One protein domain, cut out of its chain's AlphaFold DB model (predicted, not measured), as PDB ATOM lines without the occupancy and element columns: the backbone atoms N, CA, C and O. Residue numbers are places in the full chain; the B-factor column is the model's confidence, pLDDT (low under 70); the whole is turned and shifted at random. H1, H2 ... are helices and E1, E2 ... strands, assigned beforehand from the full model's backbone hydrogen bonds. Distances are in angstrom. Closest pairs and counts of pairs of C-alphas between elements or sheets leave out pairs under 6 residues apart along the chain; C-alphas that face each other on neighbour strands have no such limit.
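Overview. This is residues 78 to 188 of the 209 residues of an uncharacterized protein of Marinobacter sp. T13-3 (UniProt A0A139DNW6). The strand hairpin E1 and E2 and the loop of residues 134 to 153 make a small head at one end of a rod, whose shaft is the long helix H3 with H1 beside it; H2 leads to the head. The 111 printed residues, mostly helix, run H1 H2 E1 E2 H3. The whole is extended, with radius of gyration 20.3 A and spans of 67 by 21 by 18 A.

Arrangement. E1, residues 122 to 124, and E2, residues 131 to 133, are an antiparallel hairpin; N 123 and O 132 are within hydrogen-bond range at 2.8 A. H3, residues 154 to 186, touches H1, residues 78 to 96, opposite ways at a shallow tilt of 19 degrees; their closest C-alphas, of Leu 174 and Cys 88, are 6.0 A apart. H2, residues 108 to 119, is close to H3 but not clearly touching; their closest C-alphas, of Phe 108 and Arg 160, are 7.1 A apart. Every O i to N i+4 pair is within hydrogen-bond range in H2 and H3, and 14 of 15 in H1.

Along the chain. H1, 26.6 A long, begins at C-alpha 78 (167.825, 293.766, 373.032). H3, 48.1 A, ends at C-alpha 186 (162.732, 297.507, 362.133).

Size, cuts and confidence. The printed part has no cut. The links H1 to H2 and E2 to H3 are long. Residues 184 to 186 have pLDDT under 70.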
ATOM      1  N   ARG A  78     167.222 295.028 372.555       70.69
ATOM      2  CA  ARG A  78     167.825 293.766 373.032       70.69
ATOM      3  C   ARG A  78     167.000 293.117 374.138       70.69
ATOM      4  O   ARG A  78     166.627 291.954 374.029       70.69
ATOM      5  N   ALA A  79     166.633 293.886 375.162       74.19
ATOM      6  CA  ALA A  79     165.815 293.376 376.261       74.19
ATOM      7  C   ALA A  79     164.429 292.896 375.794       74.19
ATOM      8  O   ALA A  79     163.858 291.977 376.381       74.19
ATOM      9  N   ARG A  80     163.861 293.519 374.753       79.88
ATOM     10  CA  ARG A  80     162.584 293.100 374.166       79.88
ATOM     11  C   ARG A  80     162.726 291.810 373.351       79.88
ATOM     12  O   ARG A  80     161.870 290.944 373.503       79.88
ATOM     13  N   LEU A  81     163.778 291.674 372.544       72.56
ATOM     14  CA  LEU A  81     164.038 290.468 371.750       72.56
ATOM     15  C   LEU A  81     164.303 289.250 372.632       72.56
ATOM     16  O   LEU A  81     163.624 288.246 372.455       72.56
ATOM     17  N   ALA A  82     165.124 289.387 373.676       72.44
ATOM     18  CA  ALA A  82     165.376 288.300 374.626       72.44
ATOM     19  C   ALA A  82     164.078 287.739 375.251       72.44
ATOM     20  O   ALA A  82     163.922 286.534 375.448       72.44
ATOM     21  N   ARG A  83     163.087 288.603 375.527       80.88
ATOM     22  CA  ARG A  83     161.764 288.161 376.014       80.88
ATOM     23  C   ARG A  83     160.963 287.418 374.945       80.88
ATOM     24  O   ARG A  83     160.200 286.513 375.285       80.88
ATOM     25  N   TYR A  84     161.072 287.828 373.683       79.69
ATOM     26  CA  TYR A  84     160.404 287.156 372.570       79.69
ATOM     27  C   TYR A  84     161.034 285.792 372.295       79.69
ATOM     28  O   TYR A  84     160.297 284.815 372.239       79.69
ATOM     29  N   GLU A  85     162.362 285.695 372.272       73.88
ATOM     30  CA  GLU A  85     163.101 284.434 372.138       73.88
ATOM     31  C   GLU A  85     162.738 283.447 373.246       73.88
ATOM     32  O   GLU A  85     162.375 282.306 372.969       73.88
ATOM     33  N   GLN A  86     162.720 283.900 374.506       77.94
ATOM     34  CA  GLN A  86     162.306 283.052 375.622       77.94
ATOM     35  C   GLN A  86     160.866 282.542 375.445       77.94
ATOM     36  O   GLN A  86     160.547 281.406 375.802       77.94
ATOM     37  N   ARG A  87     159.972 283.371 374.897       84.75
ATOM     38  CA  ARG A  87     158.596 282.964 374.604       84.75
ATOM     39  C   ARG A  87     158.529 281.976 373.438       84.75
ATOM     40  O   ARG A  87     157.749 281.032 373.540       84.75
ATOM     41  N   CYS A  88     159.323 282.164 372.387       79.19
ATOM     42  CA  CYS A  88     159.434 281.224 371.272       79.19
ATOM     43  C   CYS A  88     159.940 279.864 371.752       79.19
ATOM     44  O   CYS A  88     159.274 278.865 371.502       79.19
ATOM     45  N   ALA A  89     161.015 279.827 372.544       79.06
ATOM     46  CA  ALA A  89     161.551 278.592 373.115       79.06
ATOM     47  C   ALA A  89     160.489 277.821 373.919       79.06
ATOM     48  O   ALA A  89     160.283 276.632 373.700       79.06
ATOM     49  N   ARG A  90     159.721 278.512 374.776       89.50
ATOM     50  CA  ARG A  90     158.621 277.891 375.541       89.50
ATOM     51  C   ARG A  90     157.471 277.389 374.663       89.50
ATOM     52  O   ARG A  90     156.769 276.459 375.052       89.50
ATOM     53  N   LEU A  91     157.183 278.050 373.543       88.44
ATOM     54  CA  LEU A  91     156.149 277.604 372.602       88.44
ATOM     55  C   LEU A  91     156.627 276.399 371.787       88.44
ATOM     56  O   LEU A  91     155.848 275.467 371.595       88.44
ATOM     57  N   GLN A  92     157.893 276.404 371.372       88.12
ATOM     58  CA  GLN A  92     158.518 275.290 370.672       88.12
ATOM     59  C   GLN A  92     158.558 274.047 371.560       88.12
ATOM     60  O   GLN A  92     158.057 273.004 371.163       88.12
ATOM     61  N   GLU A  93     158.994 274.185 372.811       90.75
ATOM     62  CA  GLU A  93     158.997 273.086 373.781       90.75
ATOM     63  C   GLU A  93     157.594 272.474 373.961       90.75
ATOM     64  O   GLU A  93     157.427 271.255 373.995       90.75
ATOM     65  N   LYS A  94     156.548 273.310 374.014       94.44
ATOM     66  CA  LYS A  94     155.159 272.835 374.078       94.44
ATOM     67  C   LYS A  94     154.750 272.050 372.834       94.44
ATOM     68  O   LYS A  94     154.023 271.068 372.969       94.44
ATOM     69  N   LEU A  95     155.172 272.482 371.645       91.38
ATOM     70  CA  LEU A  95     154.937 271.749 370.400       91.38
ATOM     71  C   LEU A  95     155.694 270.420 370.388       91.38
ATOM     72  O   LEU A  95     155.107 269.404 370.021       91.38
ATOM     73  N   ASP A  96     156.939 270.410 370.853       91.31
ATOM     74  CA  ASP A  96     157.790 269.220 370.867       91.31
ATOM     75  C   ASP A  96     157.248 268.121 371.790       91.31
ATOM     76  O   ASP A  96     157.486 266.939 371.547       91.31
ATOM     77  N   GLN A  97     156.486 268.491 372.824       94.94
ATOM     78  CA  GLN A  97     155.801 267.558 373.725       94.94
ATOM     79  C   GLN A  97     154.519 266.940 373.123       94.94
ATOM     80  O   GLN A  97     154.023 265.922 373.627       94.94
ATOM     81  N   LEU A  98     153.937 267.537 372.075       95.69
ATOM     82  CA  LEU A  98     152.770 266.960 371.397       95.69
ATOM     83  C   LEU A  98     153.171 265.712 370.590       95.69
ATOM     84  O   LEU A  98     154.310 265.620 370.147       95.69
ATOM     85  N   PRO A  99     152.244 264.763 370.349       95.75
ATOM     86  CA  PRO A  99     152.520 263.594 369.509       95.75
ATOM     87  C   PRO A  99     153.109 263.965 368.142       95.75
ATOM     88  O   PRO A  99     152.587 264.859 367.475       95.75
ATOM     89  N   GLY A 100     154.169 263.283 367.720       92.00
ATOM     90  CA  GLY A 100     154.940 263.601 366.512       92.00
ATOM     91  C   GLY A 100     155.871 264.815 366.654       92.00
ATOM     92  O   GLY A 100     156.309 265.358 365.645       92.00
ATOM     93  N   GLY A 101     156.119 265.290 367.878       90.31
ATOM     94  CA  GLY A 101     157.101 266.331 368.194       90.31
ATOM     95  C   GLY A 101     158.452 265.742 368.611       90.31
ATOM     96  O   GLY A 101     158.566 264.541 368.852       90.31
ATOM     97  N   ALA A 102     159.488 266.578 368.735       90.00
ATOM     98  CA  ALA A 102     160.848 266.106 369.024       90.00
ATOM     99  C   ALA A 102     160.975 265.362 370.370       90.00
ATOM    100  O   ALA A 102     161.716 264.386 370.473       90.00
ATOM    101  N   LEU A 103     160.224 265.787 371.393       89.12
ATOM    102  CA  LEU A 103     160.211 265.164 372.723       89.12
ATOM    103  C   LEU A 103     159.153 264.055 372.850       89.12
ATOM    104  O   LEU A 103     159.133 263.322 373.838       89.12
ATOM    105  N   ASN A 104     158.267 263.921 371.862       93.81
ATOM    106  CA  ASN A 104     157.236 262.893 371.804       93.81
ATOM    107  C   ASN A 104     157.095 262.370 370.363       93.81
ATOM    108  O   ASN A 104     156.128 262.707 369.673       93.81
ATOM    109  N   PRO A 105     158.060 261.553 369.904       93.19
ATOM    110  CA  PRO A 105     158.228 261.242 368.485       93.19
ATOM    111  C   PRO A 105     157.104 260.380 367.913       93.19
ATOM    112  O   PRO A 105     156.845 260.431 366.716       93.19
ATOM    113  N   LEU A 106     156.405 259.610 368.756       94.69
ATOM    114  CA  LEU A 106     155.272 258.809 368.304       94.69
ATOM    115  C   LEU A 106     154.108 259.723 367.923       94.69
ATOM    116  O   LEU A 106     153.664 260.544 368.732       94.69
ATOM    117  N   SER A 107     153.564 259.518 366.730       95.38
ATOM    118  CA  SER A 107     152.300 260.106 366.295       95.38
ATOM    119  C   SER A 107     151.147 259.710 367.222       95.38
ATOM    120  O   SER A 107     151.231 258.780 368.033       95.38
ATOM    121  N   PHE A 108     150.032 260.432 367.116       95.88
ATOM    122  CA  PHE A 108     148.848 260.132 367.914       95.88
ATOM    123  C   PHE A 108     148.339 258.707 367.638       95.88
ATOM    124  O   PHE A 108     148.031 257.963 368.569       95.88
ATOM    125  N   GLU A 109     148.306 258.311 366.370       95.06
ATOM    126  CA  GLU A 109     147.863 257.007 365.891       95.06
ATOM    127  C   GLU A 109     148.771 255.879 366.405       95.06
ATOM    128  O   GLU A 109     148.273 254.885 366.936       95.06
ATOM    129  N   GLU A 110     150.094 256.059 366.368       95.81
ATOM    130  CA  GLU A 110     151.048 255.092 366.931       95.81
ATOM    131  C   GLU A 110     150.884 254.939 368.446       95.81
ATOM    132  O   GLU A 110     150.946 253.825 368.974       95.81
ATOM    133  N   GLN A 111     150.617 256.034 369.165       95.75
ATOM    134  CA  GLN A 111     150.323 255.978 370.599       95.75
ATOM    135  C   GLN A 111     149.025 255.212 370.883       95.75
ATOM    136  O   GLN A 111     148.978 254.419 371.828       95.75
ATOM    137  N   VAL A 112     147.983 255.406 370.067       96.12
ATOM    138  CA  VAL A 112     146.717 254.662 370.175       96.12
ATOM    139  C   VAL A 112     146.939 253.172 369.933       96.12
ATOM    140  O   VAL A 112     146.475 252.356 370.733       96.12
ATOM    141  N   ILE A 113     147.680 252.805 368.883       95.94
ATOM    142  CA  ILE A 113     148.013 251.406 368.578       95.94
ATOM    143  C   ILE A 113     148.806 250.791 369.732       95.94
ATOM    144  O   ILE A 113     148.442 249.727 370.238       95.94
ATOM    145  N   ARG A 114     149.849 251.478 370.215       95.06
ATOM    146  CA  ARG A 114     150.655 251.021 371.354       95.06
ATOM    147  C   ARG A 114     149.792 250.799 372.594       95.06
ATOM    148  O   ARG A 114     149.933 249.777 373.259       95.06
ATOM    149  N   GLN A 115     148.869 251.711 372.896       94.25
ATOM    150  CA  GLN A 115     147.960 251.556 374.030       94.25
ATOM    151  C   GLN A 115     146.971 250.397 373.831       94.25
ATOM    152  O   GLN A 115     146.660 249.688 374.790       94.25
ATOM    153  N   ALA A 116     146.481 250.183 372.608       93.38
ATOM    154  CA  ALA A 116     145.583 249.076 372.287       93.38
ATOM    155  C   ALA A 116     146.266 247.714 372.483       93.38
ATOM    156  O   ALA A 116     145.668 246.831 373.097       93.38
ATOM    157  N   ARG A 117     147.528 247.586 372.048       94.50
ATOM    158  CA  ARG A 117     148.374 246.396 372.250       94.50
ATOM    159  C   ARG A 117     148.554 246.038 373.729       94.50
ATOM    160  O   ARG A 117     148.638 244.864 374.065       94.50
ATOM    161  N   LEU A 118     148.601 247.044 374.606       93.69
ATOM    162  CA  LEU A 118     148.808 246.855 376.047       93.69
ATOM    163  C   LEU A 118     147.520 246.552 376.824       93.69
ATOM    164  O   LEU A 118     147.577 245.905 377.863       93.69
ATOM    165  N   LYS A 119     146.361 247.044 376.369       91.62
ATOM    166  CA  LYS A 119     145.109 246.963 377.142       91.62
ATOM    167  C   LYS A 119     144.407 245.611 377.073       91.62
ATOM    168  O   LYS A 119     143.796 245.202 378.052       91.62
ATOM    169  N   GLN A 120     144.399 244.973 375.910       88.50
ATOM    170  CA  GLN A 120     143.635 243.746 375.673       88.50
ATOM    171  C   GLN A 120     144.256 242.974 374.518       88.50
ATOM    172  O   GLN A 120     144.693 243.610 373.568       88.50
ATOM    173  N   ALA A 121     144.254 241.640 374.557       91.31
ATOM    174  CA  ALA A 121     144.828 240.809 373.491       91.31
ATOM    175  C   ALA A 121     143.981 240.794 372.205       91.31
ATOM    176  O   ALA A 121     144.514 240.637 371.113       91.31
ATOM    177  N   PHE A 122     142.662 240.982 372.316       94.00
ATOM    178  CA  PHE A 122     141.752 240.975 371.171       94.00
ATOM    179  C   PHE A 122     140.770 242.139 371.221       94.00
ATOM    180  O   PHE A 122     140.366 242.578 372.297       94.00
ATOM    181  N   LYS A 123     140.347 242.605 370.048       93.69
ATOM    182  CA  LYS A 123     139.280 243.591 369.880       93.69
ATOM    183  C   LYS A 123     138.377 243.186 368.715       93.69
ATOM    184  O   LYS A 123     138.875 242.857 367.644       93.69
ATOM    185  N   GLY A 124     137.062 243.208 368.924       94.00
ATOM    186  CA  GLY A 124     136.078 242.947 367.870       94.00
ATOM    187  C   GLY A 124     135.811 244.189 367.018       94.00
ATOM    188  O   GLY A 124     135.609 245.271 367.575       94.00
ATOM    189  N   CYS A 125     135.822 244.037 365.693       94.44
ATOM    190  CA  CYS A 125     135.379 245.055 364.735       94.44
ATOM    191  C   CYS A 125     133.850 245.116 364.692       94.44
ATOM    192  O   CYS A 125     133.195 244.081 364.687       94.44
ATOM    193  N   ARG A 126     133.273 246.323 364.688       92.00
ATOM    194  CA  ARG A 126     131.809 246.494 364.654       92.00
ATOM    195  C   ARG A 126     131.245 246.365 363.243       92.00
ATOM    196  O   ARG A 126     130.083 246.016 363.108       92.00
ATOM    197  N   SER A 127     132.055 246.655 362.225       94.81
ATOM    198  CA  SER A 127     131.644 246.570 360.826       94.81
ATOM    199  C   SER A 127     131.654 245.140 360.284       94.81
ATOM    200  O   SER A 127     130.682 244.735 359.658       94.81
ATOM    201  N   CYS A 128     132.725 244.372 360.512       95.25
ATOM    202  CA  CYS A 128     132.866 243.016 359.965       95.25
ATOM    203  C   CYS A 128     132.848 241.906 361.018       95.25
ATOM    204  O   CYS A 128     133.167 240.763 360.696       95.25
ATOM    205  N   GLU A 129     132.584 242.252 362.282       94.75
ATOM    206  CA  GLU A 129     132.469 241.321 363.418       94.75
ATOM    207  C   GLU A 129     133.722 240.462 363.682       94.75
ATOM    208  O   GLU A 129     133.748 239.612 364.573       94.75
ATOM    209  N   SER A 130     134.817 240.729 362.963       94.81
ATOM    210  CA  SER A 130     136.066 239.990 363.084       94.81
ATOM    211  C   SER A 130     136.713 240.249 364.437       94.81
ATOM    212  O   SER A 130     136.803 241.389 364.910       94.81
ATOM    213  N   ARG A 131     137.223 239.180 365.052       95.69
ATOM    214  CA  ARG A 131     138.002 239.243 366.289       95.69
ATOM    215  C   ARG A 131     139.477 239.441 365.955       95.69
ATOM    216  O   ARG A 131     140.147 238.527 365.491       95.69
ATOM    217  N   ILE A 132     139.990 240.634 366.224       95.69
ATOM    218  CA  ILE A 132     141.315 241.067 365.776       95.69
ATOM    219  C   ILE A 132     142.294 240.985 366.938       95.69
ATOM    220  O   ILE A 132     142.018 241.527 368.010       95.69
ATOM    221  N   ASN A 133     143.433 240.319 366.739       95.56
ATOM    222  CA  ASN A 133     144.528 240.343 367.705       95.56
ATOM    223  C   ASN A 133     145.143 241.748 367.721       95.56
ATOM    224  O   ASN A 133     145.581 242.261 366.694       95.56
ATOM    225  N   THR A 134     145.162 242.394 368.882       95.06
ATOM    226  CA  THR A 134     145.679 243.762 368.988       95.06
ATOM    227  C   THR A 134     147.198 243.819 368.874       95.06
ATOM    228  O   THR A 134     147.722 244.837 368.428       95.06
ATOM    229  N   GLN A 135     147.905 242.738 369.228       94.50
ATOM    230  CA  GLN A 135     149.367 242.656 369.179       94.50
ATOM    231  C   GLN A 135     149.906 242.811 367.752       94.50
ATOM    232  O   GLN A 135     151.012 243.317 367.572       94.50
ATOM    233  N   THR A 136     149.108 242.447 366.744       92.38
ATOM    234  CA  THR A 136     149.480 242.509 365.324       92.38
ATOM    235  C   THR A 136     149.028 243.790 364.616       92.38
ATOM    236  O   THR A 136     149.282 243.948 363.426       92.38
ATOM    237  N   LEU A 137     148.371 244.726 365.313       94.00
ATOM    238  CA  LEU A 137     147.856 245.958 364.700       94.00
ATOM    239  C   LEU A 137     148.986 246.877 364.244       94.00
ATOM    240  O   LEU A 137     149.789 247.294 365.072       94.00
ATOM    241  N   THR A 138     149.013 247.250 362.969       93.00
ATOM    242  CA  THR A 138     149.946 248.237 362.389       93.00
ATOM    243  C   THR A 138     149.278 249.569 362.044       93.00
ATOM    244  O   THR A 138     149.971 250.564 361.869       93.00
ATOM    245  N   SER A 139     147.944 249.600 361.990       94.62
ATOM    246  CA  SER A 139     147.123 250.786 361.728       94.62
ATOM    247  C   SER A 139     146.009 250.915 362.776       94.62
ATOM    248  O   SER A 139     145.704 249.969 363.510       94.62
ATOM    249  N   VAL A 140     145.408 252.105 362.856       95.44
ATOM    250  CA  VAL A 140     144.179 252.365 363.622       95.44
ATOM    251  C   VAL A 140     142.922 251.840 362.925       95.44
ATOM    252  O   VAL A 140     141.865 251.780 363.561       95.44
ATOM    253  N   ASP A 141     143.045 251.445 361.660       95.94
ATOM    254  CA  ASP A 141     141.973 250.883 360.843       95.94
ATOM    255  C   ASP A 141     141.861 249.369 361.035       95.94
ATOM    256  O   ASP A 141     142.793 248.696 361.482       95.94
ATOM    257  N   CYS A 142     140.694 248.816 360.714       94.62
ATOM    258  CA  CYS A 142     140.464 247.382 360.822       94.62
ATOM    259  C   CYS A 142     141.284 246.619 359.758       94.62
ATOM    260  O   CYS A 142     141.012 246.786 358.571       94.62
ATOM    261  N   PRO A 143     142.214 245.717 360.129       95.62
ATOM    262  CA  PRO A 143     142.974 244.925 359.154       95.62
ATOM    263  C   PRO A 143     142.134 243.916 358.355       95.62
ATOM    264  O   PRO A 143     142.609 243.415 357.344       95.62
ATOM    265  N   ALA A 144     140.917 243.587 358.804       94.50
ATOM    266  CA  ALA A 144     140.062 242.602 358.139       94.50
ATOM    267  C   ALA A 144     139.154 243.219 357.063       94.50
ATOM    268  O   ALA A 144     138.998 242.639 355.994       94.50
ATOM    269  N   CYS A 145     138.546 244.380 357.335       95.00
ATOM    270  CA  CYS A 145     137.587 245.019 356.420       95.00
ATOM    271  C   CYS A 145     137.925 246.463 356.034       95.00
ATOM    272  O   CYS A 145     137.193 247.062 355.255       95.00
ATOM    273  N   GLY A 146     138.988 247.050 356.591       93.69
ATOM    274  CA  GLY A 146     139.361 248.438 356.317       93.69
ATOM    275  C   GLY A 146     138.481 249.494 356.995       93.69
ATOM    276  O   GLY A 146     138.570 250.659 356.624       93.69
ATOM    277  N   GLU A 147     137.641 249.133 357.979       93.94
ATOM    278  CA  GLU A 147     136.876 250.113 358.770       93.94
ATOM    279  C   GLU A 147     137.816 251.178 359.357       93.94
ATOM    280  O   GLU A 147     138.672 250.881 360.203       93.94
ATOM    281  N   VAL A 148     137.636 252.417 358.894       92.62
ATOM    282  CA  VAL A 148     138.488 253.553 359.246       92.62
ATOM    283  C   VAL A 148     138.311 253.908 360.714       92.62
ATOM    284  O   VAL A 148     137.192 254.059 361.206       92.62
ATOM    285  N   GLY A 149     139.420 254.084 361.427       87.62
ATOM    286  CA  GLY A 149     139.384 254.505 362.821       87.62
ATOM    287  C   GLY A 149     138.735 253.479 363.752       87.62
ATOM    288  O   GLY A 149     138.236 253.850 364.811       87.62
ATOM    289  N   PHE A 150     138.788 252.191 363.414       93.75
ATOM    290  CA  PHE A 150     138.385 251.077 364.280       93.75
ATOM    291  C   PHE A 150     138.918 251.208 365.726       93.75
ATOM    292  O   PHE A 150     138.237 250.868 366.705       93.75
ATOM    293  N   LEU A 151     140.141 251.723 365.904       93.12
ATOM    294  CA  LEU A 151     140.736 251.997 367.219       93.12
ATOM    295  C   LEU A 151     140.312 253.327 367.858       93.12
ATOM    296  O   LEU A 151     140.463 253.484 369.072       93.12
ATOM    297  N   LEU A 152     139.752 254.253 367.087       92.69
ATOM    298  CA  LEU A 152     139.452 255.622 367.483       92.69
ATOM    299  C   LEU A 152     138.042 255.737 368.072       92.69
ATOM    300  O   LEU A 152     137.043 255.896 367.381       92.69
ATOM    301  N   THR A 153     137.954 255.703 369.399       90.94
ATOM    302  CA  THR A 153     136.702 256.019 370.098       90.94
ATOM    303  C   THR A 153     136.376 257.511 370.004       90.94
ATOM    304  O   THR A 153     137.260 258.342 369.796       90.94
ATOM    305  N   SER A 154     135.119 257.890 370.260       92.31
ATOM    306  CA  SER A 154     134.702 259.301 370.307       92.31
ATOM    307  C   SER A 154     135.550 260.152 371.267       92.31
ATOM    308  O   SER A 154     135.838 261.314 370.986       92.31
ATOM    309  N   GLY A 155     136.007 259.570 372.382       94.00
ATOM    310  CA  GLY A 155     136.935 260.221 373.311       94.00
ATOM    311  C   GLY A 155     138.335 260.436 372.724       94.00
ATOM    312  O   GLY A 155     138.928 261.494 372.937       94.00
ATOM    313  N   LEU A 156     138.851 259.468 371.958       94.62
ATOM    314  CA  LEU A 156     140.138 259.589 371.266       94.62
ATOM    315  C   LEU A 156     140.071 260.605 370.124       94.62
ATOM    316  O   LEU A 156     140.977 261.423 370.014       94.62
ATOM    317  N   LEU A 157     138.980 260.627 369.355       94.81
ATOM    318  CA  LEU A 157     138.754 261.632 368.311       94.81
ATOM    319  C   LEU A 157     138.756 263.050 368.901       94.81
ATOM    320  O   LEU A 157     139.569 263.876 368.502       94.81
ATOM    321  N   LYS A 158     137.982 263.294 369.969       95.88
ATOM    322  CA  LYS A 158     138.003 264.587 370.682       95.88
ATOM    323  C   LYS A 158     139.392 264.957 371.208       95.88
ATOM    324  O   LYS A 158     139.731 266.137 371.292       95.88
ATOM    325  N   ARG A 159     140.194 263.973 371.630       95.88
ATOM    326  CA  ARG A 159     141.573 264.210 372.078       95.88
ATOM    327  C   ARG A 159     142.478 264.592 370.906       95.88
ATOM    328  O   ARG A 159     143.264 265.522 371.072       95.88
ATOM    329  N   ARG A 160     142.352 263.917 369.762       95.50
ATOM    330  CA  ARG A 160     143.076 264.236 368.527       95.50
ATOM    331  C   ARG A 160     142.788 265.669 368.090       95.50
ATOM    332  O   ARG A 160     143.721 266.448 367.938       95.50
ATOM    333  N   ASP A 161     141.515 266.049 368.039       95.75
ATOM    334  CA  ASP A 161     141.103 267.395 367.628       95.75
ATOM    335  C   ASP A 161     141.654 268.473 368.575       95.75
ATOM    336  O   ASP A 161     142.123 269.523 368.142       95.75
ATOM    337  N   LYS A 162     141.682 268.203 369.888       96.44
ATOM    338  CA  LYS A 162     142.309 269.102 370.872       96.44
ATOM    339  C   LYS A 162     143.816 269.247 370.669       96.44
ATOM    340  O   LYS A 162     144.345 270.333 370.896       96.44
ATOM    341  N   ILE A 163     144.514 268.166 370.322       96.25
ATOM    342  CA  ILE A 163     145.957 268.197 370.041       96.25
ATOM    343  C   ILE A 163     146.213 269.028 368.788       96.25
ATOM    344  O   ILE A 163     147.070 269.908 368.816       96.25
ATOM    345  N   GLU A 164     145.425 268.810 367.739       95.94
ATOM    346  CA  GLU A 164     145.557 269.539 366.482       95.94
ATOM    347  C   GLU A 164     145.256 271.031 366.659       95.94
ATOM    348  O   GLU A 164     146.044 271.889 366.264       95.94
ATOM    349  N   HIS A 165     144.194 271.362 367.393       97.00
ATOM    350  CA  HIS A 165     143.879 272.746 367.729       97.00
ATOM    351  C   HIS A 165     145.002 273.434 368.526       97.00
ATOM    352  O   HIS A 165     145.327 274.599 368.277       97.00
ATOM    353  N   LYS A 166     145.630 272.721 369.477       96.75
ATOM    354  CA  LYS A 166     146.800 273.232 370.211       96.75
ATOM    355  C   LYS A 166     147.984 273.467 369.283       96.75
ATOM    356  O   LYS A 166     148.589 274.533 369.377       96.75
ATOM    357  N   ARG A 167     148.280 272.518 368.385       96.12
ATOM    358  CA  ARG A 167     149.361 272.635 367.398       96.12
ATOM    359  C   ARG A 167     149.176 273.895 366.559       96.12
ATOM    360  O   ARG A 167     150.020 274.780 366.609       96.12
ATOM    361  N   GLN A 168     148.023 274.038 365.910       96.31
ATOM    362  CA  GLN A 168     147.700 275.205 365.084       96.31
ATOM    363  C   GLN A 168     147.792 276.518 365.870       96.31
ATOM    364  O   GLN A 168     148.358 277.505 365.395       96.31
ATOM    365  N   THR A 169     147.274 276.533 367.100       97.25
ATOM    366  CA  THR A 169     147.308 277.724 367.954       97.25
ATOM    367  C   THR A 169     148.736 278.139 368.294       97.25
ATOM    368  O   THR A 169     149.061 279.323 368.185       97.25
ATOM    369  N   TRP A 170     149.588 277.201 368.710       95.94
ATOM    370  CA  TRP A 170     150.966 277.506 369.095       95.94
ATOM    371  C   TRP A 170     151.853 277.823 367.892       95.94
ATOM    372  O   TRP A 170     152.622 278.776 367.972       95.94
ATOM    373  N   THR A 171     151.678 277.140 366.758       91.75
ATOM    374  CA  THR A 171     152.359 277.485 365.499       91.75
ATOM    375  C   THR A 171     152.014 278.905 365.051       91.75
ATOM    376  O   THR A 171     152.903 279.684 364.716       91.75
ATOM    377  N   ARG A 172     150.737 279.304 365.132       95.25
ATOM    378  CA  ARG A 172     150.336 280.689 364.841       95.25
ATOM    379  C   ARG A 172     150.971 281.688 365.812       95.25
ATOM    380  O   ARG A 172     151.392 282.761 365.393       95.25
ATOM    381  N   GLN A 173     151.037 281.353 367.101       90.00
ATOM    382  CA  GLN A 173     151.678 282.213 368.101       90.00
ATOM    383  C   GLN A 173     153.187 282.354 367.869       90.00
ATOM    384  O   GLN A 173     153.712 283.439 368.110       90.00
ATOM    385  N   LEU A 174     153.872 281.308 367.397       82.56
ATOM    386  CA  LEU A 174     155.281 281.380 366.997       82.56
ATOM    387  C   LEU A 174     155.474 282.360 365.837       82.56
ATOM    388  O   LEU A 174     156.226 283.318 365.991       82.56
ATOM    389  N   ALA A 175     154.708 282.211 364.754       80.81
ATOM    390  CA  ALA A 175     154.770 283.124 363.609       80.81
ATOM    391  C   ALA A 175     154.466 284.588 364.004       80.81
ATOM    392  O   ALA A 175     155.090 285.535 363.523       80.81
ATOM    393  N   GLU A 176     153.527 284.798 364.933       85.50
ATOM    394  CA  GLU A 176     153.248 286.128 365.483       85.50
ATOM    395  C   GLU A 176     154.442 286.688 366.281       85.50
ATOM    396  O   GLU A 176     154.728 287.887 366.208       85.50
ATOM    397  N   MET A 177     155.141 285.850 367.056       78.88
ATOM    398  CA  MET A 177     156.325 286.280 367.808       78.88
ATOM    399  C   MET A 177     157.483 286.618 366.877       78.88
ATOM    400  O   MET A 177     158.103 287.664 367.064       78.88
ATOM    401  N   GLU A 178     157.714 285.814 365.842       75.88
ATOM    402  CA  GLU A 178     158.698 286.109 364.799       75.88
ATOM    403  C   GLU A 178     158.402 287.467 364.152       75.88
ATOM    404  O   GLU A 178     159.276 288.331 364.082       75.88
ATOM    405  N   SER A 179     157.149 287.733 363.771       73.62
ATOM    406  CA  SER A 179     156.744 289.036 363.221       73.62
ATOM    407  C   SER A 179     156.987 290.203 364.198       73.62
ATOM    408  O   SER A 179     157.433 291.291 363.804       73.62
ATOM    409  N   LYS A 180     156.762 289.990 365.502       74.50
ATOM    410  CA  LYS A 180     157.055 290.982 366.551       74.50
ATOM    411  C   LYS A 180     158.551 291.236 366.726       74.50
ATOM    412  O   LYS A 180     158.920 292.392 366.946       74.50
ATOM    413  N   MET A 181     159.394 290.211 366.604       70.25
ATOM    414  CA  MET A 181     160.855 290.353 366.612       70.25
ATOM    415  C   MET A 181     161.317 291.203 365.427       70.25
ATOM    416  O   MET A 181     161.920 292.259 365.631       70.25
ATOM    417  N   HIS A 182     160.893 290.851 364.209       70.12
ATOM    418  CA  HIS A 182     161.181 291.630 362.999       70.12
ATOM    419  C   HIS A 182     160.735 293.095 363.137       70.12
ATOM    420  O   HIS A 182     161.485 294.022 362.830       70.12
ATOM    421  N   SER A 183     159.532 293.324 363.671       70.50
ATOM    422  CA  SER A 183     158.995 294.668 363.904       70.50
ATOM    423  C   SER A 183     159.784 295.462 364.949       70.50
ATOM    424  O   SER A 183     159.960 296.672 364.797       70.50
ATOM    425  N   ALA A 184     160.240 294.816 366.026       67.88
ATOM    426  CA  ALA A 184     161.076 295.445 367.046       67.88
ATOM    427  C   ALA A 184     162.426 295.881 366.468       67.88
ATOM    428  O   ALA A 184     162.868 296.998 366.741       67.88
ATOM    429  N   ILE A 185     163.027 295.051 365.615       63.59
ATOM    430  CA  ILE A 185     164.281 295.385 364.942       63.59
ATOM    431  C   ILE A 185     164.085 296.520 363.936       63.59
ATOM    432  O   ILE A 185     164.845 297.487 363.948       63.59
ATOM    433  N   ALA A 186     163.034 296.465 363.115       67.00
ATOM    434  CA  ALA A 186     162.732 297.507 362.133       67.00
ATOM    435  C   ALA A 186     162.498 298.883 362.783       67.00
ATOM    436  O   ALA A 186     162.868 299.915 362.227       67.00
ATOM    437  N   LYS A 187     161.912 298.904 363.987       73.88
ATOM    438  CA  LYS A 187     161.628 300.125 364.759       73.88
ATOM    439  C   LYS A 187     162.780 300.564 365.666       73.88
ATOM    440  O   LYS A 187     162.606 301.524 366.421       73.88
ATOM    441  N   ASN A 188     163.934 299.899 365.618       71.19
ATOM    442  CA  ASN A 188     165.098 300.240 366.431       71.19
ATOM    443  C   ASN A 188     165.648 301.627 366.040       71.19
ATOM    444  O   ASN A 188     166.498 301.759 365.158       71.19
TER     445      ASN A 188